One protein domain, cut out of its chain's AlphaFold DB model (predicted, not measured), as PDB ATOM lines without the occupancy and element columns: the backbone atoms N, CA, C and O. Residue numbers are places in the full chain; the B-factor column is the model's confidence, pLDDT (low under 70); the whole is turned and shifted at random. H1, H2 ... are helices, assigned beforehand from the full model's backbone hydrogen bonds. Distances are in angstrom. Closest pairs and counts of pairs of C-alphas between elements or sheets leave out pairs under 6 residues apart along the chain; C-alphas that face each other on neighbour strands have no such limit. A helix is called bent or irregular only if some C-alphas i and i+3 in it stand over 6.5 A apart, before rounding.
ATOM      1  N   ASP A 221     101.640 119.207 138.158       48.00
ATOM      2  CA  ASP A 221     102.942 118.517 138.225       48.00
ATOM      3  C   ASP A 221     104.063 119.282 137.519       48.00
ATOM      4  O   ASP A 221     105.240 119.121 137.839       48.00
ATOM      5  N   ALA A 222     103.730 120.111 136.528       52.38
ATOM      6  CA  ALA A 222     104.711 120.983 135.895       52.38
ATOM      7  C   ALA A 222     105.199 122.054 136.880       52.38
ATOM      8  O   ALA A 222     106.395 122.311 136.946       52.38
ATOM      9  N   ALA A 223     104.301 122.630 137.686       55.44
ATOM     10  CA  ALA A 223     104.645 123.674 138.646       55.44
ATOM     11  C   ALA A 223     105.461 123.126 139.826       55.44
ATOM     12  O   ALA A 223     106.439 123.754 140.238       55.44
ATOM     13  N   HIS A 224     105.111 121.938 140.337       58.78
ATOM     14  CA  HIS A 224     105.873 121.293 141.409       58.78
ATOM     15  C   HIS A 224     107.258 120.837 140.935       58.78
ATOM     16  O   HIS A 224     108.259 121.207 141.551       58.78
ATOM     17  N   ARG A 225     107.340 120.149 139.785       64.25
ATOM     18  CA  ARG A 225     108.630 119.755 139.191       64.25
ATOM     19  C   ARG A 225     109.490 120.966 138.842       64.25
ATOM     20  O   ARG A 225     110.703 120.920 139.018       64.25
ATOM     21  N   GLU A 226     108.888 122.061 138.380       68.44
ATOM     22  CA  GLU A 226     109.617 123.303 138.107       68.44
ATOM     23  C   GLU A 226     110.144 123.948 139.398       68.44
ATOM     24  O   GLU A 226     111.277 124.426 139.432       68.44
ATOM     25  N   SER A 227     109.370 123.913 140.488       71.38
ATOM     26  CA  SER A 227     109.811 124.388 141.805       71.38
ATOM     27  C   SER A 227     110.983 123.563 142.346       71.38
ATOM     28  O   SER A 227     111.989 124.134 142.770       71.38
ATOM     29  N   GLU A 228     110.905 122.234 142.280       77.25
ATOM     30  CA  GLU A 228     111.988 121.333 142.698       77.25
ATOM     31  C   GLU A 228     113.256 121.549 141.867       77.25
ATOM     32  O   GLU A 228     114.352 121.710 142.413       77.25
ATOM     33  N   ARG A 229     113.103 121.657 140.544       81.25
ATOM     34  CA  ARG A 229     114.199 121.976 139.622       81.25
ATOM     35  C   ARG A 229     114.839 123.319 139.935       81.25
ATOM     36  O   ARG A 229     116.065 123.423 139.959       81.25
ATOM     37  N   LYS A 230     114.036 124.343 140.224       82.50
ATOM     38  CA  LYS A 230     114.542 125.664 140.604       82.50
ATOM     39  C   LYS A 230     115.329 125.609 141.914       82.50
ATOM     40  O   LYS A 230     116.437 126.133 141.974       82.50
ATOM     41  N   GLN A 231     114.812 124.912 142.927       85.69
ATOM     42  CA  GLN A 231     115.509 124.722 144.202       85.69
ATOM     43  C   GLN A 231     116.831 123.963 144.037       85.69
ATOM     44  O   GLN A 231     117.819 124.293 144.699       85.69
ATOM     45  N   LEU A 232     116.876 122.964 143.150       89.00
ATOM     46  CA  LEU A 232     118.101 122.237 142.831       89.00
ATOM     47  C   LEU A 232     119.153 123.164 142.208       89.00
ATOM     48  O   LEU A 232     120.297 123.195 142.668       89.00
ATOM     49  N   VAL A 233     118.764 123.951 141.203       90.00
ATOM     50  CA  VAL A 233     119.649 124.915 140.529       90.00
ATOM     51  C   VAL A 233     120.164 125.967 141.518       90.00
ATOM     52  O   VAL A 233     121.367 126.240 141.542       90.00
ATOM     53  N   ASP A 234     119.301 126.493 142.392       88.12
ATOM     54  CA  ASP A 234     119.676 127.460 143.431       88.12
ATOM     55  C   ASP A 234     120.661 126.859 144.450       88.12
ATOM     56  O   ASP A 234     121.637 127.507 144.841       88.12
ATOM     57  N   ARG A 235     120.468 125.591 144.837       87.81
ATOM     58  CA  ARG A 235     121.383 124.859 145.726       87.81
ATOM     59  C   ARG A 235     122.757 124.669 145.086       87.81
ATOM     60  O   ARG A 235     123.769 124.950 145.733       87.81
ATOM     61  N   ILE A 236     122.802 124.233 143.824       90.88
ATOM     62  CA  ILE A 236     124.053 124.073 143.067       90.88
ATOM     63  C   ILE A 236     124.763 125.430 142.954       90.88
ATOM     64  O   ILE A 236     125.972 125.511 143.177       90.88
ATOM     65  N   TYR A 237     124.019 126.508 142.682       89.19
ATOM     66  CA  TYR A 237     124.570 127.861 142.591       89.19
ATOM     67  C   TYR A 237     125.183 128.330 143.915       89.19
ATOM     68  O   TYR A 237     126.306 128.841 143.937       89.19
ATOM     69  N   ALA A 238     124.473 128.125 145.028       86.19
ATOM     70  CA  ALA A 238     124.941 128.490 146.359       86.19
ATOM     71  C   ALA A 238     126.210 127.717 146.750       86.19
ATOM     72  O   ALA A 238     127.179 128.324 147.208       86.19
ATOM     73  N   GLN A 239     126.247 126.403 146.511       88.19
ATOM     74  CA  GLN A 239     127.428 125.572 146.772       88.19
ATOM     75  C   GLN A 239     128.624 125.991 145.909       88.19
ATOM     76  O   GLN A 239     129.752 126.052 146.405       88.19
ATOM     77  N   TRP A 240     128.382 126.323 144.636       89.62
ATOM     78  CA  TRP A 240     129.423 126.768 143.714       89.62
ATOM     79  C   TRP A 240     130.025 128.114 144.130       89.62
ATOM     80  O   TRP A 240     131.245 128.235 144.236       89.62
ATOM     81  N   ARG A 241     129.186 129.116 144.437       86.06
ATOM     82  CA  ARG A 241     129.654 130.427 144.925       86.06
ATOM     83  C   ARG A 241     130.274 130.365 146.316       86.06
ATOM     84  O   ARG A 241     131.172 131.147 146.603       86.06
ATOM     85  N   GLY A 242     129.821 129.439 147.158       82.38
ATOM     86  CA  GLY A 242     130.386 129.185 148.483       82.38
ATOM     87  C   GLY A 242     131.743 128.472 148.466       82.38
ATOM     88  O   GLY A 242     132.246 128.123 149.529       82.38
ATOM     89  N   GLY A 243     132.328 128.205 147.290       83.94
ATOM     90  CA  GLY A 243     133.634 127.548 147.143       83.94
ATOM     91  C   GLY A 243     133.604 126.026 147.317       83.94
ATOM     92  O   GLY A 243     134.627 125.362 147.161       83.94
ATOM     93  N   SER A 244     132.432 125.438 147.572       86.69
ATOM     94  CA  SER A 244     132.240 123.990 147.716       86.69
ATOM     95  C   SER A 244     132.079 123.306 146.351       86.69
ATOM     96  O   SER A 244     131.107 122.591 146.102       86.69
ATOM     97  N   HIS A 245     133.043 123.518 145.447       87.19
ATOM     98  CA  HIS A 245     132.981 123.046 144.057       87.19
ATOM     99  C   HIS A 245     132.825 121.524 143.932       87.19
ATOM    100  O   HIS A 245     132.159 121.051 143.012       87.19
ATOM    101  N   HIS A 246     133.414 120.756 144.854       85.81
ATOM    102  CA  HIS A 246     133.294 119.297 144.871       85.81
ATOM    103  C   HIS A 246     131.852 118.845 145.153       85.81
ATOM    104  O   HIS A 246     131.301 118.061 144.386       85.81
ATOM    105  N   ASN A 247     131.212 119.412 146.180       81.69
ATOM    106  CA  ASN A 247     129.832 119.082 146.559       81.69
ATOM    107  C   ASN A 247     128.829 119.511 145.481       81.69
ATOM    108  O   ASN A 247     127.907 118.762 145.154       81.69
ATOM    109  N   ALA A 248     129.050 120.687 144.882       87.12
ATOM    110  CA  ALA A 248     128.258 121.155 143.749       87.12
ATOM    111  C   ALA A 248     128.351 120.172 142.576       87.12
ATOM    112  O   ALA A 248     127.333 119.778 142.010       87.12
ATOM    113  N   TRP A 249     129.564 119.713 142.247       90.44
ATOM    114  CA  TRP A 249     129.761 118.739 141.176       90.44
ATOM    115  C   TRP A 249     129.130 117.378 141.485       90.44
ATOM    116  O   TRP A 249     128.497 116.790 140.615       90.44
ATOM    117  N   GLN A 250     129.246 116.888 142.719       89.62
ATOM    118  CA  GLN A 250     128.619 115.630 143.127       89.62
ATOM    119  C   GLN A 250     127.089 115.699 143.025       89.62
ATOM    120  O   GLN A 250     126.464 114.756 142.544       89.62
ATOM    121  N   THR A 251     126.492 116.831 143.407       87.44
ATOM    122  CA  THR A 251     125.046 117.072 143.275       87.44
ATOM    123  C   THR A 251     124.616 117.027 141.807       87.44
ATOM    124  O   THR A 251     123.671 116.325 141.464       87.44
ATOM    125  N   VAL A 252     125.364 117.697 140.922       92.00
ATOM    126  CA  VAL A 252     125.136 117.667 139.466       92.00
ATOM    127  C   VAL A 252     125.218 116.238 138.917       92.00
ATOM    128  O   VAL A 252     124.351 115.829 138.154       92.00
ATOM    129  N   MET A 253     126.235 115.458 139.299       89.75
ATOM    130  CA  MET A 253     126.380 114.074 138.821       89.75
ATOM    131  C   MET A 253     125.266 113.158 139.330       89.75
ATOM    132  O   MET A 253     124.814 112.288 138.590       89.75
ATOM    133  N   THR A 254     124.813 113.370 140.566       90.25
ATOM    134  CA  THR A 254     123.695 112.613 141.146       90.25
ATOM    135  C   THR A 254     122.411 112.866 140.358       90.25
ATOM    136  O   THR A 254     121.709 111.916 140.028       90.25
ATOM    137  N   GLU A 255     122.149 114.121 139.979       88.69
ATOM    138  CA  GLU A 255     120.984 114.465 139.160       88.69
ATOM    139  C   GLU A 255     121.085 113.913 137.733       88.69
ATOM    140  O   GLU A 255     120.119 113.408 137.179       88.69
ATOM    141  N   ILE A 256     122.267 113.948 137.117       89.75
ATOM    142  CA  ILE A 256     122.441 113.366 135.777       89.75
ATOM    143  C   ILE A 256     122.206 111.847 135.798       89.75
ATOM    144  O   ILE A 256     121.734 111.295 134.808       89.75
ATOM    145  N   ALA A 257     122.522 111.180 136.910       87.00
ATOM    146  CA  ALA A 257     122.312 109.747 137.079       87.00
ATOM    147  C   ALA A 257     120.852 109.360 137.384       87.00
ATOM    148  O   ALA A 257     120.512 108.187 137.247       87.00
ATOM    149  N   SER A 258     119.997 110.305 137.798       82.31
ATOM    150  CA  SER A 258     118.607 110.023 138.190       82.31
ATOM    151  C   SER A 258     117.654 109.839 137.001       82.31
ATOM    152  O   SER A 258     116.558 109.309 137.172       82.31
ATOM    153  N   GLY A 259     118.052 110.252 135.794       81.19
ATOM    154  CA  GLY A 259     117.220 110.185 134.594       81.19
ATOM    155  C   GLY A 259     118.025 109.933 133.326       81.19
ATOM    156  O   GLY A 259     119.123 109.383 133.373       81.19
ATOM    157  N   ASP A 260     117.480 110.343 132.175       85.81
ATOM    158  CA  ASP A 260     118.208 110.260 130.906       85.81
ATOM    159  C   ASP A 260     119.458 111.163 130.948       85.81
ATOM    160  O   ASP A 260     119.324 112.394 131.021       85.81
ATOM    161  N   PRO A 261     120.677 110.594 130.857       85.31
ATOM    162  CA  PRO A 261     121.898 111.363 131.030       85.31
ATOM    163  C   PRO A 261     122.066 112.482 130.004       85.31
ATOM    164  O   PRO A 261     122.709 113.483 130.317       85.31
ATOM    165  N   LEU A 262     121.550 112.332 128.779       85.94
ATOM    166  CA  LEU A 262     121.669 113.364 127.747       85.94
ATOM    167  C   LEU A 262     120.763 114.556 128.070       85.94
ATOM    168  O   LEU A 262     121.249 115.686 128.160       85.94
ATOM    169  N   THR A 263     119.478 114.292 128.305       87.06
ATOM    170  CA  THR A 263     118.476 115.319 128.614       87.06
ATOM    171  C   THR A 263     118.814 116.075 129.900       87.06
ATOM    172  O   THR A 263     118.794 117.306 129.914       87.06
ATOM    173  N   GLN A 264     119.215 115.365 130.960       88.12
ATOM    174  CA  GLN A 264     119.570 115.994 132.237       88.12
ATOM    175  C   GLN A 264     120.820 116.876 132.128       88.12
ATOM    176  O   GLN A 264     120.853 117.994 132.645       88.12
ATOM    177  N   THR A 265     121.844 116.411 131.400       89.38
ATOM    178  CA  THR A 265     123.056 117.216 131.169       89.38
ATOM    179  C   THR A 265     122.724 118.481 130.364       89.38
ATOM    180  O   THR A 265     123.246 119.552 130.675       89.38
ATOM    181  N   GLN A 266     121.851 118.375 129.354       89.31
ATOM    182  CA  GLN A 266     121.412 119.510 128.538       89.31
ATOM    183  C   GLN A 266     120.667 120.561 129.370       89.31
ATOM    184  O   GLN A 266     121.035 121.737 129.343       89.31
ATOM    185  N   TRP A 267     119.689 120.142 130.172       90.50
ATOM    186  CA  TRP A 267     118.927 121.047 131.032       90.50
ATOM    187  C   TRP A 267     119.811 121.773 132.068       90.50
ATOM    188  O   TRP A 267     119.712 122.996 132.239       90.50
ATOM    189  N   LEU A 268     120.731 121.057 132.726       91.00
ATOM    190  CA  LEU A 268     121.682 121.655 133.674       91.00
ATOM    191  C   LEU A 268     122.643 122.629 132.983       91.00
ATOM    192  O   LEU A 268     122.966 123.688 133.532       91.00
ATOM    193  N   TYR A 269     123.090 122.307 131.767       92.19
ATOM    194  CA  TYR A 269     123.903 123.215 130.968       92.19
ATOM    195  C   TYR A 269     123.150 124.516 130.660       92.19
ATOM    196  O   TYR A 269     123.666 125.591 130.952       92.19
ATOM    197  N   GLU A 270     121.921 124.451 130.147       90.06
ATOM    198  CA  GLU A 270     121.113 125.637 129.818       90.06
ATOM    199  C   GLU A 270     120.832 126.511 131.054       90.06
ATOM    200  O   GLU A 270     120.881 127.747 130.999       90.06
ATOM    201  N   SER A 271     120.608 125.865 132.199       88.56
ATOM    202  CA  SER A 271     120.375 126.532 133.482       88.56
ATOM    203  C   SER A 271     121.616 127.276 133.987       88.56
ATOM    204  O   SER A 271     121.504 128.401 134.477       88.56
ATOM    205  N   THR A 272     122.804 126.689 133.824       89.50
ATOM    206  CA  THR A 272     124.080 127.258 134.296       89.50
ATOM    207  C   THR A 272     124.751 128.179 133.277       89.50
ATOM    208  O   THR A 272     125.554 129.034 133.650       89.50
ATOM    209  N   ALA A 273     124.409 128.075 131.990       86.19
ATOM    210  CA  ALA A 273     125.020 128.843 130.906       86.19
ATOM    211  C   ALA A 273     124.837 130.364 131.034       86.19
ATOM    212  O   ALA A 273     125.605 131.107 130.418       86.19
ATOM    213  N   ARG A 274     123.834 130.801 131.809       84.38
ATOM    214  CA  ARG A 274     123.495 132.208 132.092       84.38
ATOM    215  C   ARG A 274     124.190 132.771 133.336       84.38
ATOM    216  O   ARG A 274     124.007 133.945 133.650       84.38
ATOM    217  N   TRP A 275     124.927 131.951 134.080       86.88
ATOM    218  CA  TRP A 275     125.561 132.384 135.322       86.88
ATOM    219  C   TRP A 275     126.796 133.259 135.061       86.88
ATOM    220  O   TRP A 275     127.437 133.109 134.020       86.88
ATOM    221  N   PRO A 276     127.177 134.142 136.010       82.44
ATOM    222  CA  PRO A 276     128.361 134.990 135.859       82.44
ATOM    223  C   PRO A 276     129.679 134.208 135.761       82.44
ATOM    224  O   PRO A 276     130.616 134.675 135.121       82.44
ATOM    225  N   ASP A 277     129.766 133.039 136.406       84.75
ATOM    226  CA  ASP A 277     130.951 132.176 136.363       84.75
ATOM    227  C   ASP A 277     130.800 131.098 135.269       84.75
ATOM    228  O   ASP A 277     129.969 130.194 135.415       84.75
ATOM    229  N   PRO A 278     131.610 131.134 134.191       86.12
ATOM    230  CA  PRO A 278     131.497 130.193 133.081       86.12
ATOM    231  C   PRO A 278     132.056 128.797 133.395       86.12
ATOM    232  O   PRO A 278     131.815 127.862 132.632       86.12
ATOM    233  N   ARG A 279     132.799 128.612 134.495       87.81
ATOM    234  CA  ARG A 279     133.558 127.376 134.768       87.81
ATOM    235  C   ARG A 279     132.684 126.125 134.848       87.81
ATOM    236  O   ARG A 279     133.034 125.101 134.259       87.81
ATOM    237  N   LEU A 280     131.551 126.197 135.550       88.38
ATOM    238  CA  LEU A 280     130.637 125.057 135.677       88.38
ATOM    239  C   LEU A 280     129.953 124.744 134.341       88.38
ATOM    240  O   LEU A 280     129.921 123.586 133.927       88.38
ATOM    241  N   ALA A 281     129.484 125.775 133.633       89.19
ATOM    242  CA  ALA A 281     128.868 125.625 132.318       89.19
ATOM    243  C   ALA A 281     129.851 125.040 131.288       89.19
ATOM    244  O   ALA A 281     129.470 124.202 130.478       89.19
ATOM    245  N   ASN A 282     131.129 125.424 131.340       90.69
ATOM    246  CA  ASN A 282     132.181 124.851 130.500       90.69
ATOM    247  C   ASN A 282     132.429 123.377 130.818       90.69
ATOM    248  O   ASN A 282     132.615 122.569 129.911       90.69
ATOM    249  N   ARG A 283     132.422 123.010 132.101       90.56
ATOM    250  CA  ARG A 283     132.568 121.612 132.507       90.56
ATOM    251  C   ARG A 283     131.391 120.768 132.014       90.56
ATOM    252  O   ARG A 283     131.619 119.726 131.414       90.56
ATOM    253  N   LEU A 284     130.161 121.256 132.177       91.69
ATOM    254  CA  LEU A 284     128.953 120.610 131.651       91.69
ATOM    255  C   LEU A 284     128.959 120.516 130.120       91.69
ATOM    256  O   LEU A 284     128.624 119.475 129.569       91.69
ATOM    257  N   ALA A 285     129.412 121.561 129.425       91.25
ATOM    258  CA  ALA A 285     129.567 121.548 127.974       91.25
ATOM    259  C   ALA A 285     130.554 120.465 127.503       91.25
ATOM    260  O   ALA A 285     130.287 119.789 126.512       91.25
ATOM    261  N   ARG A 286     131.668 120.257 128.219       91.62
ATOM    262  CA  ARG A 286     132.629 119.183 127.905       91.62
ATOM    263  C   ARG A 286     132.037 117.784 128.088       91.62
ATOM    264  O   ARG A 286     132.400 116.900 127.325       91.62
ATOM    265  N   GLU A 287     131.123 117.597 129.038       91.19
ATOM    266  CA  GLU A 287     130.381 116.337 129.215       91.19
ATOM    267  C   GLU A 287     129.279 116.148 128.160       91.19
ATOM    268  O   GLU A 287     128.966 115.024 127.770       91.19
ATOM    269  N   LEU A 288     128.667 117.241 127.698       91.44
ATOM    270  CA  LEU A 288     127.526 117.206 126.785       91.44
ATOM    271  C   LEU A 288     127.935 117.015 125.318       91.44
ATOM    272  O   LEU A 288     127.254 116.299 124.586       91.44
ATOM    273  N   VAL A 289     129.052 117.614 124.889       92.88
ATOM    274  CA  VAL A 289     129.525 117.554 123.493       92.88
ATOM    275  C   VAL A 289     129.697 116.114 122.985       92.88
ATOM    276  O   VAL A 289     129.088 115.792 121.963       92.88
ATOM    277  N   PRO A 290     130.429 115.215 123.676       91.81
ATOM    278  CA  PRO A 290     130.587 113.836 123.211       91.81
ATOM    279  C   PRO A 290     129.251 113.089 123.143       91.81
ATOM    280  O   PRO A 290     129.013 112.324 122.212       91.81
ATOM    281  N   LYS A 291     128.341 113.346 124.094       90.44
ATOM    282  CA  LYS A 291     127.011 112.718 124.125       90.44
ATOM    283  C   LYS A 291     126.153 113.154 122.931       90.44
ATOM    284  O   LYS A 291     125.488 112.316 122.326       90.44
ATOM    285  N   LEU A 292     126.199 114.435 122.553       90.12
ATOM    286  CA  LEU A 292     125.492 114.948 121.373       90.12
ATOM    287  C   LEU A 292     126.061 114.379 120.068       90.12
ATOM    288  O   LEU A 292     125.291 113.981 119.191       90.12
ATOM    289  N   LEU A 293     127.390 114.294 119.948       90.44
ATOM    290  CA  LEU A 293     128.051 113.703 118.781       90.44
ATOM    291  C   LEU A 293     127.732 112.207 118.648       90.44
ATOM    292  O   LEU A 293     127.382 111.749 117.559       90.44
ATOM    293  N   ALA A 294     127.757 111.455 119.754       89.75
ATOM    294  CA  ALA A 294     127.375 110.042 119.777       89.75
ATOM    295  C   ALA A 294     125.902 109.829 119.383       89.75
ATOM    296  O   ALA A 294     125.583 108.903 118.636       89.75
ATOM    297  N   ALA A 295     125.012 110.732 119.805       88.44
ATOM    298  CA  ALA A 295     123.603 110.748 119.412       88.44
ATOM    299  C   ALA A 295     123.358 111.271 117.978       88.44
ATOM    300  O   ALA A 295     122.208 111.411 117.566       88.44
ATOM    301  N   ARG A 296     124.417 111.579 117.208       88.12
ATOM    302  CA  ARG A 296     124.377 112.198 115.867       88.12
ATOM    303  C   ARG A 296     123.653 113.552 115.806       88.12
ATOM    304  O   ARG A 296     123.292 114.009 114.721       88.12
ATOM    305  N   ARG A 297     123.492 114.244 116.940       89.38
ATOM    306  CA  ARG A 297     122.928 115.605 117.042       89.38
ATOM    307  C   ARG A 297     124.011 116.651 116.742       89.38
ATOM    308  O   ARG A 297     124.315 117.528 117.545       89.38
ATOM    309  N   ASN A 298     124.622 116.533 115.562       89.19
ATOM    310  CA  ASN A 298     125.822 117.279 115.156       89.19
ATOM    311  C   ASN A 298     125.615 118.802 115.115       89.19
ATOM    312  O   ASN A 298     126.516 119.551 115.486       89.19
ATOM    313  N   GLY A 299     124.435 119.260 114.675       87.06
ATOM    314  CA  GLY A 299     124.106 120.689 114.630       87.06
ATOM    315  C   GLY A 299     124.078 121.318 116.023       87.06
ATOM    316  O   GLY A 299     124.709 122.342 116.253       87.06
ATOM    317  N   GLU A 300     123.446 120.641 116.980       88.25
ATOM    318  CA  GLU A 300     123.353 121.116 118.364       88.25
ATOM    319  C   GLU A 300     124.707 121.109 119.072       88.25
ATOM    320  O   GLU A 300     125.033 122.045 119.803       88.25
ATOM    321  N   ALA A 301     125.534 120.090 118.813       90.44
ATOM    322  CA  ALA A 301     126.905 120.053 119.310       90.44
ATOM    323  C   ALA A 301     127.717 121.257 118.798       90.44
ATOM    324  O   ALA A 301     128.433 121.898 119.570       90.44
ATOM    325  N   LEU A 302     127.571 121.598 117.511       89.69
ATOM    326  CA  LEU A 302     128.237 122.749 116.910       89.69
ATOM    327  C   LEU A 302     127.727 124.081 117.481       89.69
ATOM    328  O   LEU A 302     128.535 124.954 117.808       89.69
ATOM    329  N   ASP A 303     126.415 124.239 117.641       90.62
ATOM    330  CA  ASP A 303     125.814 125.459 118.186       90.62
ATOM    331  C   ASP A 303     126.206 125.693 119.650       90.62
ATOM    332  O   ASP A 303     126.557 126.817 120.023       90.62
ATOM    333  N   LEU A 304     126.240 124.635 120.466       91.38
ATOM    334  CA  LEU A 304     126.706 124.692 121.851       91.38
ATOM    335  C   LEU A 304     128.164 125.156 121.930       91.38
ATOM    336  O   LEU A 304     128.505 126.048 122.712       91.38
ATOM    337  N   VAL A 305     129.030 124.584 121.093       91.38
ATOM    338  CA  VAL A 305     130.453 124.935 121.035       91.38
ATOM    339  C   VAL A 305     130.639 126.374 120.567       91.38
ATOM    340  O   VAL A 305     131.394 127.122 121.186       91.38
ATOM    341  N   ARG A 306     129.901 126.807 119.540       89.88
ATOM    342  CA  ARG A 306     129.894 128.201 119.078       89.88
ATOM    343  C   ARG A 306     129.465 129.152 120.197       89.88
ATOM    344  O   ARG A 306     130.102 130.186 120.401       89.88
ATOM    345  N   ALA A 307     128.404 128.819 120.931       89.06
ATOM    346  CA  ALA A 307     127.924 129.625 122.048       89.06
ATOM    347  C   ALA A 307     128.966 129.719 123.171       89.06
ATOM    348  O   ALA A 307     129.154 130.794 123.737       89.06
ATOM    349  N   ARG A 308     129.678 128.625 123.475       90.50
ATOM    350  CA  ARG A 308     130.757 128.636 124.472       90.50
ATOM    351  C   ARG A 308     131.985 129.404 124.016       90.50
ATOM    352  O   ARG A 308     132.463 130.211 124.797       90.50
ATOM    353  N   LEU A 309     132.427 129.262 122.769       89.25
ATOM    354  CA  LEU A 309     133.570 130.015 122.236       89.25
ATOM    355  C   LEU A 309     133.354 131.535 122.242       89.25
ATOM    356  O   LEU A 309     134.315 132.290 122.359       89.25
ATOM    357  N   LYS A 310     132.099 131.994 122.136       87.44
ATOM    358  CA  LYS A 310     131.756 133.418 122.277       87.44
ATOM    359  C   LYS A 310     131.922 133.935 123.709       87.44
ATOM    360  O   LYS A 310     132.277 135.094 123.885       87.44
ATOM    361  N   THR A 311     131.625 133.110 124.715       85.56
ATOM    362  CA  THR A 311     131.728 133.483 126.137       85.56
ATOM    363  C   THR A 311     133.130 133.240 126.692       85.56
ATOM    364  O   THR A 311     133.636 134.044 127.466       85.56
ATOM    365  N   ASP A 312     133.753 132.138 126.288       85.50
ATOM    366  CA  ASP A 312     135.086 131.703 126.679       85.50
ATOM    367  C   ASP A 312     135.879 131.286 125.423       85.50
ATOM    368  O   ASP A 312     135.723 130.162 124.930       85.50
ATOM    369  N   PRO A 313     136.747 132.172 124.896       85.12
ATOM    370  CA  PRO A 313     137.575 131.887 123.724       85.12
ATOM    371  C   PRO A 313     138.538 130.702 123.894       85.12
ATOM    372  O   PRO A 313     139.006 130.144 122.893       85.12
ATOM    373  N   ASP A 314     138.829 130.298 125.133       85.69
ATOM    374  CA  ASP A 314     139.721 129.185 125.463       85.69
ATOM    375  C   ASP A 314     138.960 127.866 125.684       85.69
ATOM    376  O   ASP A 314     139.570 126.820 125.928       85.69
ATOM    377  N   PHE A 315     137.628 127.867 125.547       87.75
ATOM    378  CA  PHE A 315     136.826 126.652 125.624       87.75
ATOM    379  C   PHE A 315     137.200 125.659 124.518       87.75
ATOM    380  O   PHE A 315     137.212 125.990 123.331       87.75
ATOM    381  N   ARG A 316     137.459 124.403 124.888       87.50
ATOM    382  CA  ARG A 316     137.795 123.328 123.946       87.50
ATOM    383  C   ARG A 316     137.044 122.042 124.306       87.50
ATOM    384  O   ARG A 316     136.854 121.794 125.506       87.50
ATOM    385  N   PRO A 317     136.626 121.242 123.302       86.69
ATOM    386  CA  PRO A 317     136.116 119.889 123.512       86.69
ATOM    387  C   PRO A 317     137.131 119.004 124.255       86.69
ATOM    388  O   PRO A 317     138.325 119.309 124.247       86.69
ATOM    389  N   PRO A 318     136.683 117.923 124.915       83.69
ATOM    390  CA  PRO A 318     137.570 117.077 125.710       83.69
ATOM    391  C   PRO A 318     138.567 116.290 124.848       83.69
ATOM    392  O   PRO A 318     139.734 116.174 125.229       83.69
ATOM    393  N   THR A 319     138.143 115.779 123.689       86.50
ATOM    394  CA  THR A 319     138.994 114.961 122.814       86.50
ATOM    395  C   THR A 319     139.382 115.696 121.533       86.50
ATOM    396  O   THR A 319     138.628 116.515 121.001       86.50
ATOM    397  N   SER A 320     140.567 115.370 121.011       87.31
ATOM    398  CA  SER A 320     141.048 115.840 119.708       87.31
ATOM    399  C   SER A 320     140.127 115.396 118.568       87.31
ATOM    400  O   SER A 320     139.899 116.162 117.632       87.31
ATOM    401  N   SER A 321     139.546 114.194 118.674       87.75
ATOM    402  CA  SER A 321     138.603 113.667 117.685       87.75
ATOM    403  C   SER A 321     137.310 114.484 117.623       87.75
ATOM    404  O   SER A 321     136.912 114.887 116.530       87.75
ATOM    405  N   ASP A 322     136.725 114.834 118.778       89.25
ATOM    406  CA  ASP A 322     135.512 115.658 118.844       89.25
ATOM    407  C   ASP A 322     135.789 117.057 118.289       89.25
ATOM    408  O   ASP A 322     134.987 117.609 117.538       89.25
ATOM    409  N   LEU A 323     136.952 117.629 118.627       90.81
ATOM    410  CA  LEU A 323     137.376 118.937 118.133       90.81
ATOM    411  C   LEU A 323     137.482 118.945 116.607       90.81
ATOM    412  O   LEU A 323     136.925 119.839 115.971       90.81
ATOM    413  N   LEU A 324     138.150 117.955 116.013       90.12
ATOM    414  CA  LEU A 324     138.291 117.862 114.559       90.12
ATOM    415  C   LEU A 324     136.962 117.592 113.861       90.12
ATOM    416  O   LEU A 324     136.693 118.197 112.822       90.12
ATOM    417  N   GLN A 325     136.117 116.738 114.440       90.56
ATOM    418  CA  GLN A 325     134.775 116.491 113.926       90.56
ATOM    419  C   GLN A 325     133.952 117.785 113.916       90.56
ATOM    420  O   GLN A 325     133.365 118.131 112.894       90.56
ATOM    421  N   LEU A 326     133.964 118.548 115.011       91.44
ATOM    422  CA  LEU A 326     133.265 119.832 115.119       91.44
ATOM    423  C   LEU A 326     133.850 120.908 114.197       91.44
ATOM    424  O   LEU A 326     133.092 121.663 113.591       91.44
ATOM    425  N   ALA A 327     135.174 120.971 114.046       90.50
ATOM    426  CA  ALA A 327     135.826 121.900 113.124       90.50
ATOM    427  C   ALA A 327     135.469 121.590 111.660       90.50
ATOM    428  O   ALA A 327     135.195 122.509 110.885       90.50
ATOM    429  N   GLY A 328     135.411 120.305 111.294       89.81
ATOM    430  CA  GLY A 328     134.931 119.852 109.987       89.81
ATOM    431  C   GLY A 328     133.461 120.207 109.754       89.81
ATOM    432  O   GLY A 328     133.139 120.818 108.739       89.81
ATOM    433  N   LEU A 329     132.590 119.929 110.730       90.94
ATOM    434  CA  LEU A 329     131.170 120.294 110.672       90.94
ATOM    435  C   LEU A 329     130.969 121.809 110.510       90.94
ATOM    436  O   LEU A 329     130.142 122.240 109.710       90.94
ATOM    437  N   ALA A 330     131.746 122.626 111.227       90.00
ATOM    438  CA  ALA A 330     131.687 124.081 111.120       90.00
ATOM    439  C   ALA A 330     132.113 124.571 109.730       90.00
ATOM    440  O   ALA A 330     131.448 125.429 109.150       90.00
ATOM    441  N   ARG A 331     133.187 123.998 109.168       91.50
ATOM    442  CA  ARG A 331     133.628 124.276 107.793       91.50
ATOM    443  C   ARG A 331     132.526 123.945 106.790       91.50
ATOM    444  O   ARG A 331     132.233 124.774 105.931       91.50
ATOM    445  N   ASP A 332     131.936 122.759 106.901       88.94
ATOM    446  CA  ASP A 332     130.926 122.264 105.959       88.94
ATOM    447  C   ASP A 332     129.632 123.082 106.028       88.94
ATOM    448  O   ASP A 332     128.987 123.312 105.008       88.94
ATOM    449  N   ALA A 333     129.307 123.620 107.207       86.00
ATOM    450  CA  ALA A 333     128.224 124.581 107.405       86.00
ATOM    451  C   ALA A 333     128.565 126.020 106.946       86.00
ATOM    452  O   ALA A 333     127.728 126.913 107.063       86.00
ATOM    453  N   GLY A 334     129.784 126.278 106.456       87.25
ATOM    454  CA  GLY A 334     130.253 127.606 106.038       87.25
ATOM    455  C   GLY A 334     130.723 128.523 107.178       87.25
ATOM    456  O   GLY A 334     131.165 129.645 106.925       87.25
ATOM    457  N   ASP A 335     130.702 128.058 108.428       89.75
ATOM    458  CA  ASP A 335     131.139 128.795 109.620       89.75
ATOM    459  C   ASP A 335     132.660 128.690 109.829       89.75
ATOM    460  O   ASP A 335     133.185 128.084 110.772       89.75
ATOM    461  N   ARG A 336     133.396 129.313 108.903       89.44
ATOM    462  CA  ARG A 336     134.864 129.386 108.936       89.44
ATOM    463  C   ARG A 336     135.423 130.032 110.217       89.44
ATOM    464  O   ARG A 336     136.455 129.548 110.686       89.44
ATOM    465  N   PRO A 337     134.813 131.086 110.805       89.50
ATOM    466  CA  PRO A 337     135.296 131.670 112.057       89.50
ATOM    467  C   PRO A 337     135.337 130.670 113.215       89.50
ATOM    468  O   PRO A 337     136.370 130.561 113.876       89.50
ATOM    469  N   THR A 338     134.264 129.901 113.431       88.44
ATOM    470  CA  THR A 338     134.216 128.896 114.507       88.44
ATOM    471  C   THR A 338     135.206 127.761 114.255       88.44
ATOM    472  O   THR A 338     135.920 127.358 115.173       88.44
ATOM    473  N   ALA A 339     135.324 127.300 113.004       88.88
ATOM    474  CA  ALA A 339     136.297 126.276 112.626       88.88
ATOM    475  C   ALA A 339     137.743 126.706 112.947       88.88
ATOM    476  O   ALA A 339     138.498 125.955 113.562       88.88
ATOM    477  N   ARG A 340     138.119 127.948 112.607       89.50
ATOM    478  CA  ARG A 340     139.447 128.501 112.932       89.50
ATOM    479  C   ARG A 340     139.651 128.671 114.439       89.50
ATOM    480  O   ARG A 340     140.731 128.370 114.936       89.50
ATOM    481  N   ALA A 341     138.631 129.130 115.166       88.75
ATOM    482  CA  ALA A 341     138.708 129.299 116.617       88.75
ATOM    483  C   ALA A 341     138.974 127.968 117.342       88.75
ATOM    484  O   ALA A 341     139.772 127.932 118.278       88.75
ATOM    485  N   LEU A 342     138.365 126.873 116.875       87.94
ATOM    486  CA  LEU A 342     138.612 125.529 117.404       87.94
ATOM    487  C   LEU A 342     140.039 125.039 117.133       87.94
ATOM    488  O   LEU A 342     140.658 124.449 118.017       87.94
ATOM    489  N   LEU A 343     140.568 125.305 115.937       88.44
ATOM    490  CA  LEU A 343     141.877 124.807 115.502       88.44
ATOM    491  C   LEU A 343     143.065 125.648 116.001       88.44
ATOM    492  O   LEU A 343     144.179 125.133 116.048       88.44
ATOM    493  N   ARG A 344     142.847 126.905 116.419       85.56
ATOM    494  CA  ARG A 344     143.910 127.874 116.769       85.56
ATOM    495  C   ARG A 344     144.976 127.327 117.722       85.56
ATOM    496  O   ARG A 344     146.153 127.604 117.542       85.56
ATOM    497  N   ASP A 345     144.551 126.575 118.737       82.69
ATOM    498  CA  ASP A 345     145.424 126.077 119.807       82.69
ATOM    499  C   ASP A 345     145.598 124.547 119.767       82.69
ATOM    500  O   ASP A 345     146.013 123.954 120.764       82.69
ATOM    501  N   PHE A 346     145.272 123.897 118.641       84.44
ATOM    502  CA  PHE A 346     145.287 122.434 118.522       84.44
ATOM    503  C   PHE A 346     146.666 121.844 118.842       84.44
ATOM    504  O   PHE A 346     146.782 120.982 119.710       84.44
ATOM    505  N   ASP A 347     147.720 122.389 118.232       82.00
ATOM    506  CA  ASP A 347     149.108 121.954 118.433       82.00
ATOM    507  C   ASP A 347     149.595 122.108 119.879       82.00
ATOM    508  O   ASP A 347     150.430 121.334 120.350       82.00
ATOM    509  N   ARG A 348     149.066 123.101 120.604       83.19
ATOM    510  CA  ARG A 348     149.398 123.331 122.015       83.19
ATOM    511  C   ARG A 348     148.693 122.329 122.930       83.19
ATOM    512  O   ARG A 348     149.259 121.931 123.942       83.19
ATOM    513  N   LEU A 349     147.453 121.973 122.603       79.00
ATOM    514  CA  LEU A 349     146.604 121.102 123.421       79.00
ATOM    515  C   LEU A 349     146.885 119.615 123.176       79.00
ATOM    516  O   LEU A 349     146.765 118.817 124.102       79.00
ATOM    517  N   TYR A 350     147.292 119.262 121.954       81.69
ATOM    518  CA  TYR A 350     147.483 117.884 121.502       81.69
ATOM    519  C   TYR A 350     148.834 117.694 120.774       81.69
ATOM    520  O   TYR A 350     148.865 117.288 119.611       81.69
ATOM    521  N   PRO A 351     149.981 117.959 121.437       73.06
ATOM    522  CA  PRO A 351     151.292 118.044 120.779       73.06
ATOM    523  C   PRO A 351     151.808 116.732 120.159       73.06
ATOM    524  O   PRO A 351     152.706 116.771 119.320       73.06
ATOM    525  N   GLN A 352     151.267 115.576 120.560       75.25
ATOM    526  CA  GLN A 352     151.681 114.244 120.084       75.25
ATOM    527  C   GLN A 352     150.537 113.446 119.439       75.25
ATOM    528  O   GLN A 352     150.654 112.237 119.253       75.25
ATOM    529  N   ASP A 353     149.417 114.093 119.117       80.38
ATOM    530  CA  ASP A 353     148.248 113.387 118.596       80.38
ATOM    531  C   ASP A 353     148.404 113.071 117.093       80.38
ATOM    532  O   ASP A 353     148.740 113.968 116.309       80.38
ATOM    533  N   PRO A 354     148.153 111.821 116.651       78.38
ATOM    534  CA  PRO A 354     148.220 111.442 115.236       78.38
ATOM    535  C   PRO A 354     147.271 112.254 114.342       78.38
ATOM    536  O   PRO A 354     147.493 112.357 113.136       78.38
ATOM    537  N   ALA A 355     146.232 112.869 114.909       82.06
ATOM    538  CA  ALA A 355     145.265 113.671 114.176       82.06
ATOM    539  C   ALA A 355     145.777 115.078 113.792       82.06
ATOM    540  O   ALA A 355     145.075 115.825 113.106       82.06
ATOM    541  N   ARG A 356     147.019 115.430 114.158       81.12
ATOM    542  CA  ARG A 356     147.671 116.703 113.804       81.12
ATOM    543  C   ARG A 356     147.705 116.971 112.300       81.12
ATOM    544  O   ARG A 356     147.355 118.060 111.859       81.12
ATOM    545  N   THR A 357     148.025 115.960 111.492       81.94
ATOM    546  CA  THR A 357     148.031 116.101 110.025       81.94
ATOM    547  C   THR A 357     146.645 116.468 109.483       81.94
ATOM    548  O   THR A 357     146.532 117.271 108.556       81.94
ATOM    549  N   SER A 358     145.580 115.929 110.078       82.44
ATOM    550  CA  SER A 358     144.199 116.261 109.712       82.44
ATOM    551  C   SER A 358     143.831 117.692 110.115       82.44
ATOM    552  O   SER A 358     143.177 118.390 109.338       82.44
ATOM    553  N   ALA A 359     144.287 118.150 111.286       82.69
ATOM    554  CA  ALA A 359     144.113 119.527 111.752       82.69
ATOM    555  C   ALA A 359     144.781 120.546 110.807       82.69
ATOM    556  O   ALA A 359     144.161 121.543 110.426       82.69
ATOM    557  N   ASP A 360     146.010 120.263 110.366       84.44
ATOM    558  CA  ASP A 360     146.759 121.106 109.425       84.44
ATOM    559  C   ASP A 360     146.060 121.206 108.064       84.44
ATOM    560  O   ASP A 360     145.946 122.291 107.484       84.44
ATOM    561  N   LEU A 361     145.561 120.079 107.546       84.62
ATOM    562  CA  LEU A 361     144.816 120.043 106.286       84.62
ATOM    563  C   LEU A 361     143.531 120.876 106.364       84.62
ATOM    564  O   LEU A 361     143.259 121.660 105.452       84.62
ATOM    565  N   LEU A 362     142.767 120.744 107.452       84.50
ATOM    566  CA  LEU A 362     141.569 121.548 107.712       84.50
ATOM    567  C   LEU A 362     141.899 123.043 107.818       84.50
ATOM    568  O   LEU A 362     141.197 123.868 107.238       84.50
ATOM    569  N   THR A 363     142.999 123.394 108.486       86.62
ATOM    570  CA  THR A 363     143.443 124.787 108.635       86.62
ATOM    571  C   THR A 363     143.767 125.417 107.278       86.62
ATOM    572  O   THR A 363     143.219 126.469 106.949       86.62
ATOM    573  N   ARG A 364     144.542 124.732 106.423       86.00
ATOM    574  CA  ARG A 364     144.856 125.202 105.055       86.00
ATOM    575  C   ARG A 364     143.617 125.363 104.175       86.00
ATOM    576  O   ARG A 364     143.575 126.236 103.312       86.00
ATOM    577  N   GLN A 365     142.608 124.513 104.353       83.94
ATOM    578  CA  GLN A 365     141.350 124.621 103.607       83.94
ATOM    579  C   GLN A 365     140.520 125.836 104.022       83.94
ATOM    580  O   GLN A 365     139.782 126.368 103.198       83.94
ATOM    581  N   LEU A 366     140.642 126.284 105.273       84.31
ATOM    582  CA  LEU A 366     139.954 127.470 105.774       84.31
ATOM    583  C   LEU A 366     140.630 128.779 105.339       84.31
ATOM    584  O   LEU A 366     140.001 129.825 105.466       84.31
ATOM    585  N   GLU A 367     141.882 128.751 104.875       77.94
ATOM    586  CA  GLU A 367     142.619 129.918 104.354       77.94
ATOM    587  C   GLU A 367     142.258 130.272 102.901       77.94
ATOM    588  O   GLU A 367     142.496 131.403 102.478       77.94
ATOM    589  N   ARG A 368     141.658 129.329 102.163       61.97
ATOM    590  CA  ARG A 368     141.098 129.534 100.818       61.97
ATOM    591  C   ARG A 368     139.677 130.086 100.888       61.97
ATOM    592  O   ARG A 368     139.316 130.896 100.014       61.97
TER     593      ARG A 368
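What this domain is: This is residues 221 to 368 of the 368 residues of an uncharacterized protein of Povalibacter uvarum (UniProt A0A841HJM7). Nine helices are strung along one long axis as the chain folds back and forth: H1 to H5 make a zigzag of successive hairpins, and beyond H5 the helices H6, H7 and H9 form a three-helix triangle set crosswise to it. Residues 221 to 228 of H1 stick out at one end, H9 lies at the other, and tiny H8 sits at the edge of the triangle. The printed part has 148 residues with nine named helices, H1 to H9 in chain order, and no named strand; the class is all helix. It is compact, with a radius of gyration of the C-alphas of 17.0 A, but elongated in outline, spanning 54 by 31 by 24 A.

Where its parts are: The longest helix, H1, residues 221 to 241, measures 30.0 A from C-alpha 221 at (102.942, 118.517, 138.225) to C-alpha 241. H2 is residues 245 to 258, 20.3 A, and H3 is 261 to 272, 16.4 A. H4, residues 278 to 294, 24.5 A, starts at C-alpha (131.497, 130.193, 133.081); it has a kink of 28 degrees near residue 287 and is only just irregular, C-alphas 287 and 290 being 6.51 A apart. H5 is 298 to 311, 20.4 A; H6 is 320 to 332, 18.2 A; H7 is 336 to 343; H8 is 346 to 349. H9, residues 356 to 367, 17.0 A, ends at C-alpha (142.619, 129.918, 104.354).

How they stand to each other: H1, with residues 236 to 240 alone, touches H2 in a hairpin at a shallow tilt of 26 degrees; the closest C-alphas, of Ile 236 and Ala 248, are 5.2 A apart. H2 and H3 form a hairpin at a steep tilt of 42 degrees, closest at Ile 256 and Gln 264, C-alphas 5.3 A apart. H3 and H4 touch at 29 degrees, a shallow tilt, closest at C-alphas 272 and 281, 5.4 A. H4 and H5 touch at 17 degrees, opposite ways, closest at C-alphas 289 and 301, 5.5 A. H6 is the hub, touching four helices; it is about perpendicular to H5, at 82 degrees, with C-alphas 302 and 326 closest at 6.1 A. H6 and H7 are a hairpin at 11 degrees, closest at C-alphas 327 and 339, 4.4 A. H9 touches H6 at 22 degrees, the same way, closest at C-alphas 324 and 359, 6.7 A. H8 and H9 only just touch, with 3 pairs of C-alphas within 8 A, closest at C-alphas 347 and 356, 7.1 A. Every O i to N i+4 pair is within hydrogen-bond range in H1, H2, H3, H6, H7 and H9, against 11 of 13 in H4 and 9 of 10 in H5; H8 is too short for such a pair.

The domain as a whole: The C-alphas of Asp 221 and Arg 368, the chain's last residue, are the two farthest apart, at 54.6 A. The printed part has no cut and no long link. Mean pLDDT of the printed part is 85.7; residues 221 to 226 and residue 368 are under 70.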